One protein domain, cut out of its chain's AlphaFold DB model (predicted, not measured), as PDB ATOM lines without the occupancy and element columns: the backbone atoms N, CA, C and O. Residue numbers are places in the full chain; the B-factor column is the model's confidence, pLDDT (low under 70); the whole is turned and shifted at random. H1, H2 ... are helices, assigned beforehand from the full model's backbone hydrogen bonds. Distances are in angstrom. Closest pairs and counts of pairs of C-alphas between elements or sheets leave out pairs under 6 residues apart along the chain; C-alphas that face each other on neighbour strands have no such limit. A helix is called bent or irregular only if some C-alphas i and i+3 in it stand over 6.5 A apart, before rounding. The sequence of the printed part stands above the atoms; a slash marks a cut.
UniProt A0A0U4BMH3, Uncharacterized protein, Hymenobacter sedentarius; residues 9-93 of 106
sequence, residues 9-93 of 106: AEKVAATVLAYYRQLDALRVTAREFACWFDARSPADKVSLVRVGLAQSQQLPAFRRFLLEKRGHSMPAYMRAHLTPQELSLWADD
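AT A GLANCE: This is residues 9 to 93 of the 106 residues of an uncharacterized protein of Hymenobacter sedentarius (UniProt A0A0U4BMH3). Two groups of helices form the ends of an elongated body, with H4 in the middle between them: H1 with H5 and H6 packed on it at one end, and the helical hairpin of H2 and H3 at the other. H1 reaches from H6 past H5 to H4. The printed part has 85 residues, with six named helices, H1 to H6 in that order, and no named strand; the class is all helix, with mostly crossed packing. It is only just loose, close to compact, with a radius of gyration of the C-alphas of 14.4 A, and only just elongated, spanning 40 by 26 by 19 A.

HOW THE PARTS SIT: H1, residues 9 to 21, and H4, residues 60 to 69, are the hubs, touching three helices each. With residue 20 alone H1 touches H4, at a steep tilt of 63 degrees; the closest C-alphas, Tyr 20 and Arg 63, are 6.5 A apart. With residues 15 to 19 alone it touches H5, residues 74 to 81, closest at C-alphas Tyr 19 and Met 74, 7.1 A. With residues 9 to 12 alone it touches H6, residues 84 to 93, about perpendicular at 77 degrees, closest at C-alphas Val 12 and Glu 86, 6.3 A. H4 touches H2, residues 30 to 38, closest at C-alphas Trp 36 and Phe 62, 7.1 A. H2 and H3, residues 42 to 56, form a hairpin at 24 degrees, closest at C-alphas Phe 37 and Lys 45, 6.4 A. H3 is apart from H1, H5 and H6. Every O i to N i+4 pair is within hydrogen-bond range in H1, H2, H4, H5 and H6, and 7 of 11 in H3.

IN THESE COORDINATES: H1 begins at C-alpha 9 (133.367, 130.692, 116.448) and is 18.3 A long. H3, 16.1 A, is irregular: C-alphas 50 and 53 are 9.3 A apart. H6, 14.4 A, ends at C-alpha 93 (142.431, 128.595, 119.497).

THE WHOLE: The C-alphas farthest apart, Arg 50 and Pro 84, are 40.4 A apart. The printed part has no cut, no link is long, and no printed residue is under 70 in pLDDT.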
ATOM      1  N   ALA A   9     132.820 131.961 115.969       84.62
ATOM      2  CA  ALA A   9     133.367 130.692 116.448       84.62
ATOM      3  C   ALA A   9     132.734 129.477 115.744       84.62
ATOM      4  O   ALA A   9     133.441 128.564 115.316       84.62
ATOM      5  N   GLU A  10     131.412 129.479 115.553       86.38
ATOM      6  CA  GLU A  10     130.719 128.424 114.807       86.38
ATOM      7  C   GLU A  10     131.145 128.389 113.336       86.38
ATOM      8  O   GLU A  10     131.329 127.308 112.774       86.38
ATOM      9  N   LYS A  11     131.375 129.551 112.713       88.25
ATOM     10  CA  LYS A  11     131.920 129.622 111.349       88.25
ATOM     11  C   LYS A  11     133.338 129.074 111.257       88.25
ATOM     12  O   LYS A  11     133.632 128.334 110.316       88.25
ATOM     13  N   VAL A  12     134.205 129.387 112.221       88.00
ATOM     14  CA  VAL A  12     135.558 128.815 112.301       88.00
ATOM     15  C   VAL A  12     135.474 127.293 112.414       88.00
ATOM     16  O   VAL A  12     136.050 126.586 111.586       88.00
ATOM     17  N   ALA A  13     134.687 126.776 113.361       88.06
ATOM     18  CA  ALA A  13     134.510 125.340 113.557       88.06
ATOM     19  C   ALA A  13     133.947 124.644 112.304       88.06
ATOM     20  O   ALA A  13     134.461 123.604 111.880       88.06
ATOM     21  N   ALA A  14     132.942 125.239 111.655       88.94
ATOM     22  CA  ALA A  14     132.368 124.724 110.416       88.94
ATOM     23  C   ALA A  14     133.387 124.715 109.265       88.94
ATOM     24  O   ALA A  14     133.445 123.750 108.500       88.94
ATOM     25  N   THR A  15     134.227 125.747 109.162       91.00
ATOM     26  CA  THR A  15     135.263 125.856 108.122       91.00
ATOM     27  C   THR A  15     136.381 124.838 108.343       91.00
ATOM     28  O   THR A  15     136.813 124.182 107.393       91.00
ATOM     29  N   VAL A  16     136.799 124.624 109.594       90.19
ATOM     30  CA  VAL A  16     137.750 123.567 109.975       90.19
ATOM     31  C   VAL A  16     137.187 122.184 109.648       90.19
ATOM     32  O   VAL A  16     137.881 121.351 109.061       90.19
ATOM     33  N   LEU A  17     135.916 121.934 109.966       89.44
ATOM     34  CA  LEU A  17     135.262 120.676 109.617       89.44
ATOM     35  C   LEU A  17     135.193 120.488 108.095       89.44
ATOM     36  O   LEU A  17     135.513 119.409 107.597       89.44
ATOM     37  N   ALA A  18     134.828 121.532 107.346       90.62
ATOM     38  CA  ALA A  18     134.787 121.508 105.886       90.62
ATOM     39  C   ALA A  18     136.166 121.215 105.273       90.62
ATOM     40  O   ALA A  18     136.259 120.426 104.334       90.62
ATOM     41  N   TYR A  19     137.236 121.771 105.850       90.44
ATOM     42  CA  TYR A  19     138.607 121.459 105.454       90.44
ATOM     43  C   TYR A  19     138.903 119.959 105.569       90.44
ATOM     44  O   TYR A  19     139.325 119.336 104.598       90.44
ATOM     45  N   TYR A  20     138.602 119.337 106.713       89.00
ATOM     46  CA  TYR A  20     138.828 117.899 106.888       89.00
ATOM     47  C   TYR A  20     137.928 117.023 106.013       89.00
ATOM     48  O   TYR A  20     138.348 115.940 105.600       89.00
ATOM     49  N   ARG A  21     136.713 117.482 105.696       88.19
ATOM     50  CA  ARG A  21     135.782 116.771 104.806       88.19
ATOM     51  C   ARG A  21     136.260 116.695 103.358       88.19
ATOM     52  O   ARG A  21     135.765 115.839 102.632       88.19
ATOM     53  N   GLN A  22     137.251 117.489 102.945       85.75
ATOM     54  CA  GLN A  22     137.884 117.329 101.627       85.75
ATOM     55  C   GLN A  22     138.466 115.919 101.430       85.75
ATOM     56  O   GLN A  22     138.499 115.426 100.307       85.75
ATOM     57  N   LEU A  23     138.869 115.236 102.510       85.06
ATOM     58  CA  LEU A  23     139.341 113.851 102.437       85.06
ATOM     59  C   LEU A  23     138.235 112.809 102.308       85.06
ATOM     60  O   LEU A  23     138.530 111.699 101.891       85.06
ATOM     61  N   ASP A  24     136.987 113.129 102.644       81.56
ATOM     62  CA  ASP A  24     135.884 112.162 102.576       81.56
ATOM     63  C   ASP A  24     135.612 111.738 101.120       81.56
ATOM     64  O   ASP A  24     135.337 110.577 100.824       81.56
ATOM     65  N   ALA A  25     135.815 112.670 100.183       76.00
ATOM     66  CA  ALA A  25     135.755 112.420  98.745       76.00
ATOM     67  C   ALA A  25     137.024 111.751  98.179       76.00
ATOM     68  O   ALA A  25     137.065 111.382  97.004       76.00
ATOM     69  N   LEU A  26     138.082 111.612  98.982       74.31
ATOM     70  CA  LEU A  26     139.391 111.160  98.539       74.31
ATOM     71  C   LEU A  26     139.724 109.798  99.138       74.31
ATOM     72  O   LEU A  26     139.841 109.617 100.347       74.31
ATOM     73  N   ARG A  27     139.984 108.820  98.271       78.50
ATOM     74  CA  ARG A  27     140.438 107.509  98.734       78.50
ATOM     75  C   ARG A  27     141.838 107.633  99.341       78.50
ATOM     76  O   ARG A  27     142.791 108.005  98.651       78.50
ATOM     77  N   VAL A  28     141.952 107.316 100.628       78.81
ATOM     78  CA  VAL A  28     143.235 107.193 101.327       78.81
ATOM     79  C   VAL A  28     143.875 105.862 100.953       78.81
ATOM     80  O   VAL A  28     143.237 104.811 101.020       78.81
ATOM     81  N   THR A  29     145.143 105.893 100.555       81.00
ATOM     82  CA  THR A  29     145.889 104.687 100.189       81.00
ATOM     83  C   THR A  29     146.747 104.174 101.349       81.00
ATOM     84  O   THR A  29     147.226 104.938 102.187       81.00
ATOM     85  N   ALA A  30     147.013 102.864 101.374       80.62
ATOM     86  CA  ALA A  30     147.916 102.261 102.361       80.62
ATOM     87  C   ALA A  30     149.340 102.848 102.297       80.62
ATOM     88  O   ALA A  30     150.019 102.951 103.317       80.62
ATOM     89  N   ARG A  31     149.777 103.290 101.109       84.38
ATOM     90  CA  ARG A  31     151.071 103.954 100.906       84.38
ATOM     91  C   ARG A  31     151.151 105.289 101.640       84.38
ATOM     92  O   ARG A  31     152.174 105.596 102.242       84.38
ATOM     93  N   GLU A  32     150.081 106.072 101.610       84.56
ATOM     94  CA  GLU A  32     150.034 107.352 102.315       84.56
ATOM     95  C   GLU A  32     150.044 107.170 103.833       84.56
ATOM     96  O   GLU A  32     150.721 107.920 104.536       84.56
ATOM     97  N   PHE A  33     149.371 106.130 104.334       81.94
ATOM     98  CA  PHE A  33     149.478 105.756 105.740       81.94
ATOM     99  C   PHE A  33     150.901 105.348 106.123       81.94
ATOM    100  O   PHE A  33     151.402 105.820 107.136       81.94
ATOM    101  N   ALA A  34     151.572 104.531 105.308       85.31
ATOM    102  CA  ALA A  34     152.961 104.153 105.559       85.31
ATOM    103  C   ALA A  34     153.890 105.378 105.576       85.31
ATOM    104  O   ALA A  34     154.719 105.496 106.471       85.31
ATOM    105  N   CYS A  35     153.709 106.329 104.650       87.62
ATOM    106  CA  CYS A  35     154.452 107.593 104.655       87.62
ATOM    107  C   CYS A  35     154.204 108.419 105.919       87.62
ATOM    108  O   CYS A  35     155.146 108.979 106.475       87.62
ATOM    109  N   TRP A  36     152.950 108.519 106.362       87.19
ATOM    110  CA  TRP A  36     152.636 109.223 107.600       87.19
ATOM    111  C   TRP A  36     153.256 108.529 108.805       87.19
ATOM    112  O   TRP A  36     153.910 109.187 109.602       87.19
ATOM    113  N   PHE A  37     153.096 107.209 108.905       86.69
ATOM    114  CA  PHE A  37     153.657 106.403 109.977       86.69
ATOM    115  C   PHE A  37     155.176 106.556 110.044       86.69
ATOM    116  O   PHE A  37     155.715 106.767 111.126       86.69
ATOM    117  N   ASP A  38     155.864 106.508 108.901       87.69
ATOM    118  CA  ASP A  38     157.320 106.598 108.845       87.69
ATOM    119  C   ASP A  38     157.859 107.955 109.318       87.69
ATOM    120  O   ASP A  38     158.850 107.993 110.047       87.69
ATOM    121  N   ALA A  39     157.138 109.038 109.013       85.94
ATOM    122  CA  ALA A  39     157.469 110.401 109.428       85.94
ATOM    123  C   ALA A  39     157.265 110.677 110.934       85.94
ATOM    124  O   ALA A  39     157.544 111.784 111.396       85.94
ATOM    125  N   ARG A  40     156.751 109.712 111.707       85.00
ATOM    126  CA  ARG A  40     156.530 109.858 113.152       85.00
ATOM    127  C   ARG A  40     157.733 109.411 113.972       85.00
ATOM    128  O   ARG A  40     158.483 108.508 113.596       85.00
ATOM    129  N   SER A  41     157.857 110.000 115.156       85.06
ATOM    130  CA  SER A  41     158.842 109.594 116.152       85.06
ATOM    131  C   SER A  41     158.622 108.137 116.588       85.06
ATOM    132  O   SER A  41     157.488 107.651 116.570       85.06
ATOM    133  N   PRO A  42     159.663 107.424 117.053       82.00
ATOM    134  CA  PRO A  42     159.528 106.041 117.519       82.00
ATOM    135  C   PRO A  42     158.454 105.863 118.604       82.00
ATOM    136  O   PRO A  42     157.692 104.900 118.566       82.00
ATOM    137  N   ALA A  43     158.339 106.824 119.528       81.56
ATOM    138  CA  ALA A  43     157.315 106.821 120.575       81.56
ATOM    139  C   ALA A  43     155.886 106.925 120.008       81.56
ATOM    140  O   ALA A  43     154.989 106.200 120.431       81.56
ATOM    141  N   ASP A  44     155.683 107.776 118.999       81.56
ATOM    142  CA  ASP A  44     154.402 107.904 118.302       81.56
ATOM    143  C   ASP A  44     154.055 106.637 117.515       81.56
ATOM    144  O   ASP A  44     152.905 106.201 117.522       81.56
ATOM    145  N   LYS A  45     155.046 106.016 116.862       84.19
ATOM    146  CA  LYS A  45     154.863 104.772 116.098       84.19
ATOM    147  C   LYS A  45     154.278 103.660 116.976       84.19
ATOM    148  O   LYS A  45     153.353 102.980 116.539       84.19
ATOM    149  N   VAL A  46     154.734 103.513 118.224       82.94
ATOM    150  CA  VAL A  46     154.188 102.524 119.179       82.94
ATOM    151  C   VAL A  46     152.699 102.765 119.450       82.94
ATOM    152  O   VAL A  46     151.900 101.826 119.418       82.94
ATOM    153  N   SER A  47     152.314 104.020 119.674       78.00
ATOM    154  CA  SER A  47     150.915 104.403 119.887       78.00
ATOM    155  C   SER A  47     150.062 104.157 118.640       78.00
ATOM    156  O   SER A  47     148.965 103.615 118.737       78.00
ATOM    157  N   LEU A  48     150.584 104.470 117.452       79.69
ATOM    158  CA  LEU A  48     149.876 104.282 116.185       79.69
ATOM    159  C   LEU A  48     149.691 102.812 115.803       79.69
ATOM    160  O   LEU A  48     148.655 102.461 115.242       79.69
ATOM    161  N   VAL A  49     150.639 101.937 116.151       80.94
ATOM    162  CA  VAL A  49     150.473 100.484 115.982       80.94
ATOM    163  C   VAL A  49     149.304  99.966 116.823       80.94
ATOM    164  O   VAL A  49     148.544  99.129 116.343       80.94
ATOM    165  N   ARG A  50     149.113 100.482 118.047       80.44
ATOM    166  CA  ARG A  50     147.984 100.090 118.912       80.44
ATOM    167  C   ARG A  50     146.635 100.576 118.385       80.44
ATOM    168  O   ARG A  50     145.645  99.871 118.529       80.44
ATOM    169  N   VAL A  51     146.603 101.766 117.787       79.94
ATOM    170  CA  VAL A  51     145.391 102.364 117.199       79.94
ATOM    171  C   VAL A  51     145.013 101.665 115.884       79.94
ATOM    172  O   VAL A  51     143.840 101.423 115.602       79.94
ATOM    173  N   GLY A  52     146.009 101.297 115.077       76.00
ATOM    174  CA  GLY A  52     145.812 100.633 113.794       76.00
ATOM    175  C   GLY A  52     145.316 101.566 112.682       76.00
ATOM    176  O   GLY A  52     144.926 102.718 112.897       76.00
ATOM    177  N   LEU A  53     145.351 101.061 111.445       72.19
ATOM    178  CA  LEU A  53     145.098 101.844 110.228       72.19
ATOM    179  C   LEU A  53     143.688 102.455 110.185       72.19
ATOM    180  O   LEU A  53     143.536 103.621 109.829       72.19
ATOM    181  N   ALA A  54     142.658 101.681 110.534       77.56
ATOM    182  CA  ALA A  54     141.268 102.120 110.419       77.56
ATOM    183  C   ALA A  54     140.945 103.285 111.369       77.56
ATOM    184  O   ALA A  54     140.327 104.263 110.957       77.56
ATOM    185  N   GLN A  55     141.416 103.222 112.617       81.25
ATOM    186  CA  GLN A  55     141.210 104.314 113.572       81.25
ATOM    187  C   GLN A  55     142.132 105.504 113.294       81.25
ATOM    188  O   GLN A  55     141.719 106.648 113.465       81.25
ATOM    189  N   SER A  56     143.341 105.266 112.778       80.44
ATOM    190  CA  SER A  56     144.253 106.350 112.398       80.44
ATOM    191  C   SER A  56     143.669 107.267 111.320       80.44
ATOM    192  O   SER A  56     143.931 108.465 111.329       80.44
ATOM    193  N   GLN A  57     142.812 106.741 110.435       79.94
ATOM    194  CA  GLN A  57     142.095 107.533 109.424       79.94
ATOM    195  C   GLN A  57     141.127 108.571 110.013       79.94
ATOM    196  O   GLN A  57     140.780 109.550 109.346       79.94
ATOM    197  N   GLN A  58     140.692 108.378 111.258       82.44
ATOM    198  CA  GLN A  58     139.822 109.314 111.969       82.44
ATOM    199  C   GLN A  58     140.615 110.386 112.728       82.44
ATOM    200  O   GLN A  58     140.032 111.368 113.181       82.44
ATOM    201  N   LEU A  59     141.940 110.241 112.848       84.69
ATOM    202  CA  LEU A  59     142.764 111.191 113.587       84.69
ATOM    203  C   LEU A  59     142.915 112.508 112.805       84.69
ATOM    204  O   LEU A  59     143.368 112.486 111.653       84.69
ATOM    205  N   PRO A  60     142.640 113.672 113.429       84.44
ATOM    206  CA  PRO A  60     142.824 114.977 112.791       84.44
ATOM    207  C   PRO A  60     144.252 115.188 112.282       84.44
ATOM    208  O   PRO A  60     144.449 115.694 111.182       84.44
ATOM    209  N   ALA A  61     145.253 114.721 113.037       84.31
ATOM    210  CA  ALA A  61     146.662 114.819 112.662       84.31
ATOM    211  C   ALA A  61     146.994 114.050 111.370       84.31
ATOM    212  O   ALA A  61     147.770 114.532 110.547       84.31
ATOM    213  N   PHE A  62     146.389 112.876 111.169       86.06
ATOM    214  CA  PHE A  62     146.570 112.106 109.940       86.06
ATOM    215  C   PHE A  62     145.879 112.783 108.759       86.06
ATOM    216  O   PHE A  62     146.490 112.992 107.713       86.06
ATOM    217  N   ARG A  63     144.619 113.190 108.945       87.50
ATOM    218  CA  ARG A  63     143.847 113.899 107.920       87.50
ATOM    219  C   ARG A  63     144.540 115.189 107.484       87.50
ATOM    220  O   ARG A  63     144.685 115.448 106.293       87.50
ATOM    221  N   ARG A  64     145.047 115.965 108.441       87.75
ATOM    222  CA  ARG A  64     145.828 117.170 108.162       87.75
ATOM    223  C   ARG A  64     147.083 116.846 107.355       87.75
ATOM    224  O   ARG A  64     147.291 117.461 106.318       87.75
ATOM    225  N   PHE A  65     147.863 115.846 107.770       87.94
ATOM    226  CA  PHE A  65     149.067 115.438 107.044       87.94
ATOM    227  C   PHE A  65     148.781 115.063 105.585       87.94
ATOM    228  O   PHE A  65     149.527 115.468 104.696       87.94
ATOM    229  N   LEU A  66     147.706 114.313 105.324       89.25
ATOM    230  CA  LEU A  66     147.333 113.930 103.961       89.25
ATOM    231  C   LEU A  66     146.934 115.130 103.105       89.25
ATOM    232  O   LEU A  66     147.380 115.234 101.964       89.25
ATOM    233  N   LEU A  67     146.112 116.028 103.648       88.75
ATOM    234  CA  LEU A  67     145.706 117.245 102.949       88.75
ATOM    235  C   LEU A  67     146.925 118.104 102.607       88.75
ATOM    236  O   LEU A  67     147.106 118.462 101.445       88.75
ATOM    237  N   GLU A  68     147.825 118.315 103.568       88.56
ATOM    238  CA  GLU A  68     149.038 119.104 103.350       88.56
ATOM    239  C   GLU A  68     149.990 118.431 102.346       88.56
ATOM    240  O   GLU A  68     150.511 119.097 101.452       88.56
ATOM    241  N   LYS A  69     150.153 117.101 102.398       86.88
ATOM    242  CA  LYS A  69     150.918 116.341 101.389       86.88
ATOM    243  C   LYS A  69     150.336 116.450  99.982       86.88
ATOM    244  O   LYS A  69     151.088 116.343  99.016       86.88
ATOM    245  N   ARG A  70     149.024 116.650  99.864       87.12
ATOM    246  CA  ARG A  70     148.312 116.839  98.594       87.12
ATOM    247  C   ARG A  70     148.213 118.314  98.176       87.12
ATOM    248  O   ARG A  70     147.585 118.606  97.168       87.12
ATOM    249  N   GLY A  71     148.842 119.233  98.917       86.88
ATOM    250  CA  GLY A  71     148.863 120.669  98.611       86.88
ATOM    251  C   GLY A  71     147.684 121.466  99.176       86.88
ATOM    252  O   GLY A  71     147.622 122.679  98.990       86.88
ATOM    253  N   HIS A  72     146.772 120.826  99.909       86.75
ATOM    254  CA  HIS A  72     145.687 121.502 100.614       86.75
ATOM    255  C   HIS A  72     146.209 121.988 101.964       86.75
ATOM    256  O   HIS A  72     146.199 121.258 102.947       86.75
ATOM    257  N   SER A  73     146.712 123.219 102.007       88.62
ATOM    258  CA  SER A  73     147.212 123.816 103.245       88.62
ATOM    259  C   SER A  73     146.060 124.360 104.095       88.62
ATOM    260  O   SER A  73     145.299 125.213 103.637       88.62
ATOM    261  N   MET A  74     145.956 123.913 105.351       88.44
ATOM    262  CA  MET A  74     144.957 124.403 106.309       88.44
ATOM    263  C   MET A  74     144.991 125.929 106.491       88.44
ATOM    264  O   MET A  74     143.942 126.543 106.324       88.44
ATOM    265  N   PRO A  75     146.141 126.582 106.763       88.81
ATOM    266  CA  PRO A  75     146.174 128.040 106.897       88.81
ATOM    267  C   PRO A  75     145.803 128.771 105.600       88.81
ATOM    268  O   PRO A  75     145.158 129.814 105.661       88.81
ATOM    269  N   ALA A  76     146.168 128.243 104.425       88.75
ATOM    270  CA  ALA A  76     145.745 128.837 103.154       88.75
ATOM    271  C   ALA A  76     144.226 128.718 102.956       88.75
ATOM    272  O   ALA A  76     143.577 129.688 102.573       88.75
ATOM    273  N   TYR A  77     143.655 127.557 103.284       90.25
ATOM    274  CA  TYR A  77     142.215 127.328 103.226       90.25
ATOM    275  C   TYR A  77     141.459 128.231 104.208       90.25
ATOM    276  O   TYR A  77     140.500 128.885 103.820       90.25
ATOM    277  N   MET A  78     141.920 128.340 105.457       90.38
ATOM    278  CA  MET A  78     141.304 129.237 106.436       90.38
ATOM    279  C   MET A  78     141.321 130.690 105.951       90.38
ATOM    280  O   MET A  78     140.285 131.339 105.983       90.38
ATOM    281  N   ARG A  79     142.444 131.187 105.408       90.31
ATOM    282  CA  ARG A  79     142.518 132.555 104.855       90.31
ATOM    283  C   ARG A  79     141.586 132.799 103.672       90.31
ATOM    284  O   ARG A  79     141.138 133.922 103.489       90.31
ATOM    285  N   ALA A  80     141.316 131.778 102.864       91.31
ATOM    286  CA  ALA A  80     140.418 131.901 101.720       91.31
ATOM    287  C   ALA A  80     138.931 131.908 102.119       91.31
ATOM    288  O   ALA A  80     138.103 132.411 101.363       91.31
ATOM    289  N   HIS A  81     138.589 131.336 103.278       89.06
ATOM    290  CA  HIS A  81     137.201 131.089 103.686       89.06
ATOM    291  C   HIS A  81     136.748 131.869 104.926       89.06
ATOM    292  O   HIS A  81     135.545 131.967 105.161       89.06
ATOM    293  N   LEU A  82     137.679 132.426 105.702       89.06
ATOM    294  CA  LEU A  82     137.402 133.207 106.902       89.06
ATOM    295  C   LEU A  82     137.729 134.683 106.687       89.06
ATOM    296  O   LEU A  82     138.683 135.046 105.998       89.06
ATOM    297  N   THR A  83     136.956 135.544 107.336       89.38
ATOM    298  CA  THR A  83     137.291 136.960 107.487       89.38
ATOM    299  C   THR A  83     138.497 137.134 108.421       89.38
ATOM    300  O   THR A  83     138.800 136.242 109.217       89.38
ATOM    301  N   PRO A  84     139.179 138.297 108.404       87.81
ATOM    302  CA  PRO A  84     140.323 138.542 109.284       87.81
ATOM    303  C   PRO A  84     140.016 138.344 110.778       87.81
ATOM    304  O   PRO A  84     140.846 137.814 111.507       87.81
ATOM    305  N   GLN A  85     138.811 138.715 111.228       86.00
ATOM    306  CA  GLN A  85     138.393 138.554 112.623       86.00
ATOM    307  C   GLN A  85     138.227 137.075 113.009       86.00
ATOM    308  O   GLN A  85     138.693 136.652 114.063       86.00
ATOM    309  N   GLU A  86     137.600 136.278 112.144       88.25
ATOM    310  CA  GLU A  86     137.442 134.830 112.332       88.25
ATOM    311  C   GLU A  86     138.794 134.104 112.256       88.25
ATOM    312  O   GLU A  86     139.032 133.144 112.985       88.25
ATOM    313  N   LEU A  87     139.709 134.588 111.414       86.81
ATOM    314  CA  LEU A  87     141.057 134.044 111.310       86.81
ATOM    315  C   LEU A  87     141.876 134.274 112.585       86.81
ATOM    316  O   LEU A  87     142.597 133.371 113.002       86.81
ATOM    317  N   SER A  88     141.753 135.448 113.215       87.38
ATOM    318  CA  SER A  88     142.388 135.714 114.511       87.38
ATOM    319  C   SER A  88     141.851 134.791 115.602       87.38
ATOM    320  O   SER A  88     142.638 134.250 116.370       87.38
ATOM    321  N   LEU A  89     140.534 134.552 115.629       85.75
ATOM    322  CA  LEU A  89     139.923 133.595 116.560       85.75
ATOM    323  C   LEU A  89     140.450 132.171 116.341       85.75
ATOM    324  O   LEU A  89     140.737 131.461 117.298       85.75
ATOM    325  N   TRP A  90     140.607 131.760 115.083       86.38
ATOM    326  CA  TRP A  90     141.183 130.461 114.749       86.38
ATOM    327  C   TRP A  90     142.657 130.339 115.155       86.38
ATOM    328  O   TRP A  90     143.059 129.291 115.653       86.38
ATOM    329  N   ALA A  91     143.468 131.376 114.931       84.19
ATOM    330  CA  ALA A  91     144.890 131.362 115.274       84.19
ATOM    331  C   ALA A  91     145.111 131.240 116.794       84.19
ATOM    332  O   ALA A  91     145.951 130.448 117.225       84.19
ATOM    333  N   ASP A  92     144.302 131.960 117.579       80.94
ATOM    334  CA  ASP A  92     144.331 131.942 119.047       80.94
ATOM    335  C   ASP A  92     143.956 130.555 119.611       80.94
ATOM    336  O   ASP A  92     144.683 130.000 120.433       80.94
ATOM    337  N   ASP A  93     142.889 129.935 119.085       73.12
ATOM    338  CA  ASP A  93     142.431 128.595 119.497       73.12
ATOM    339  C   ASP A  93     143.371 127.466 119.040       73.12
ATOM    340  O   ASP A  93     143.656 126.524 119.780       73.12
TER     341      ASP A  93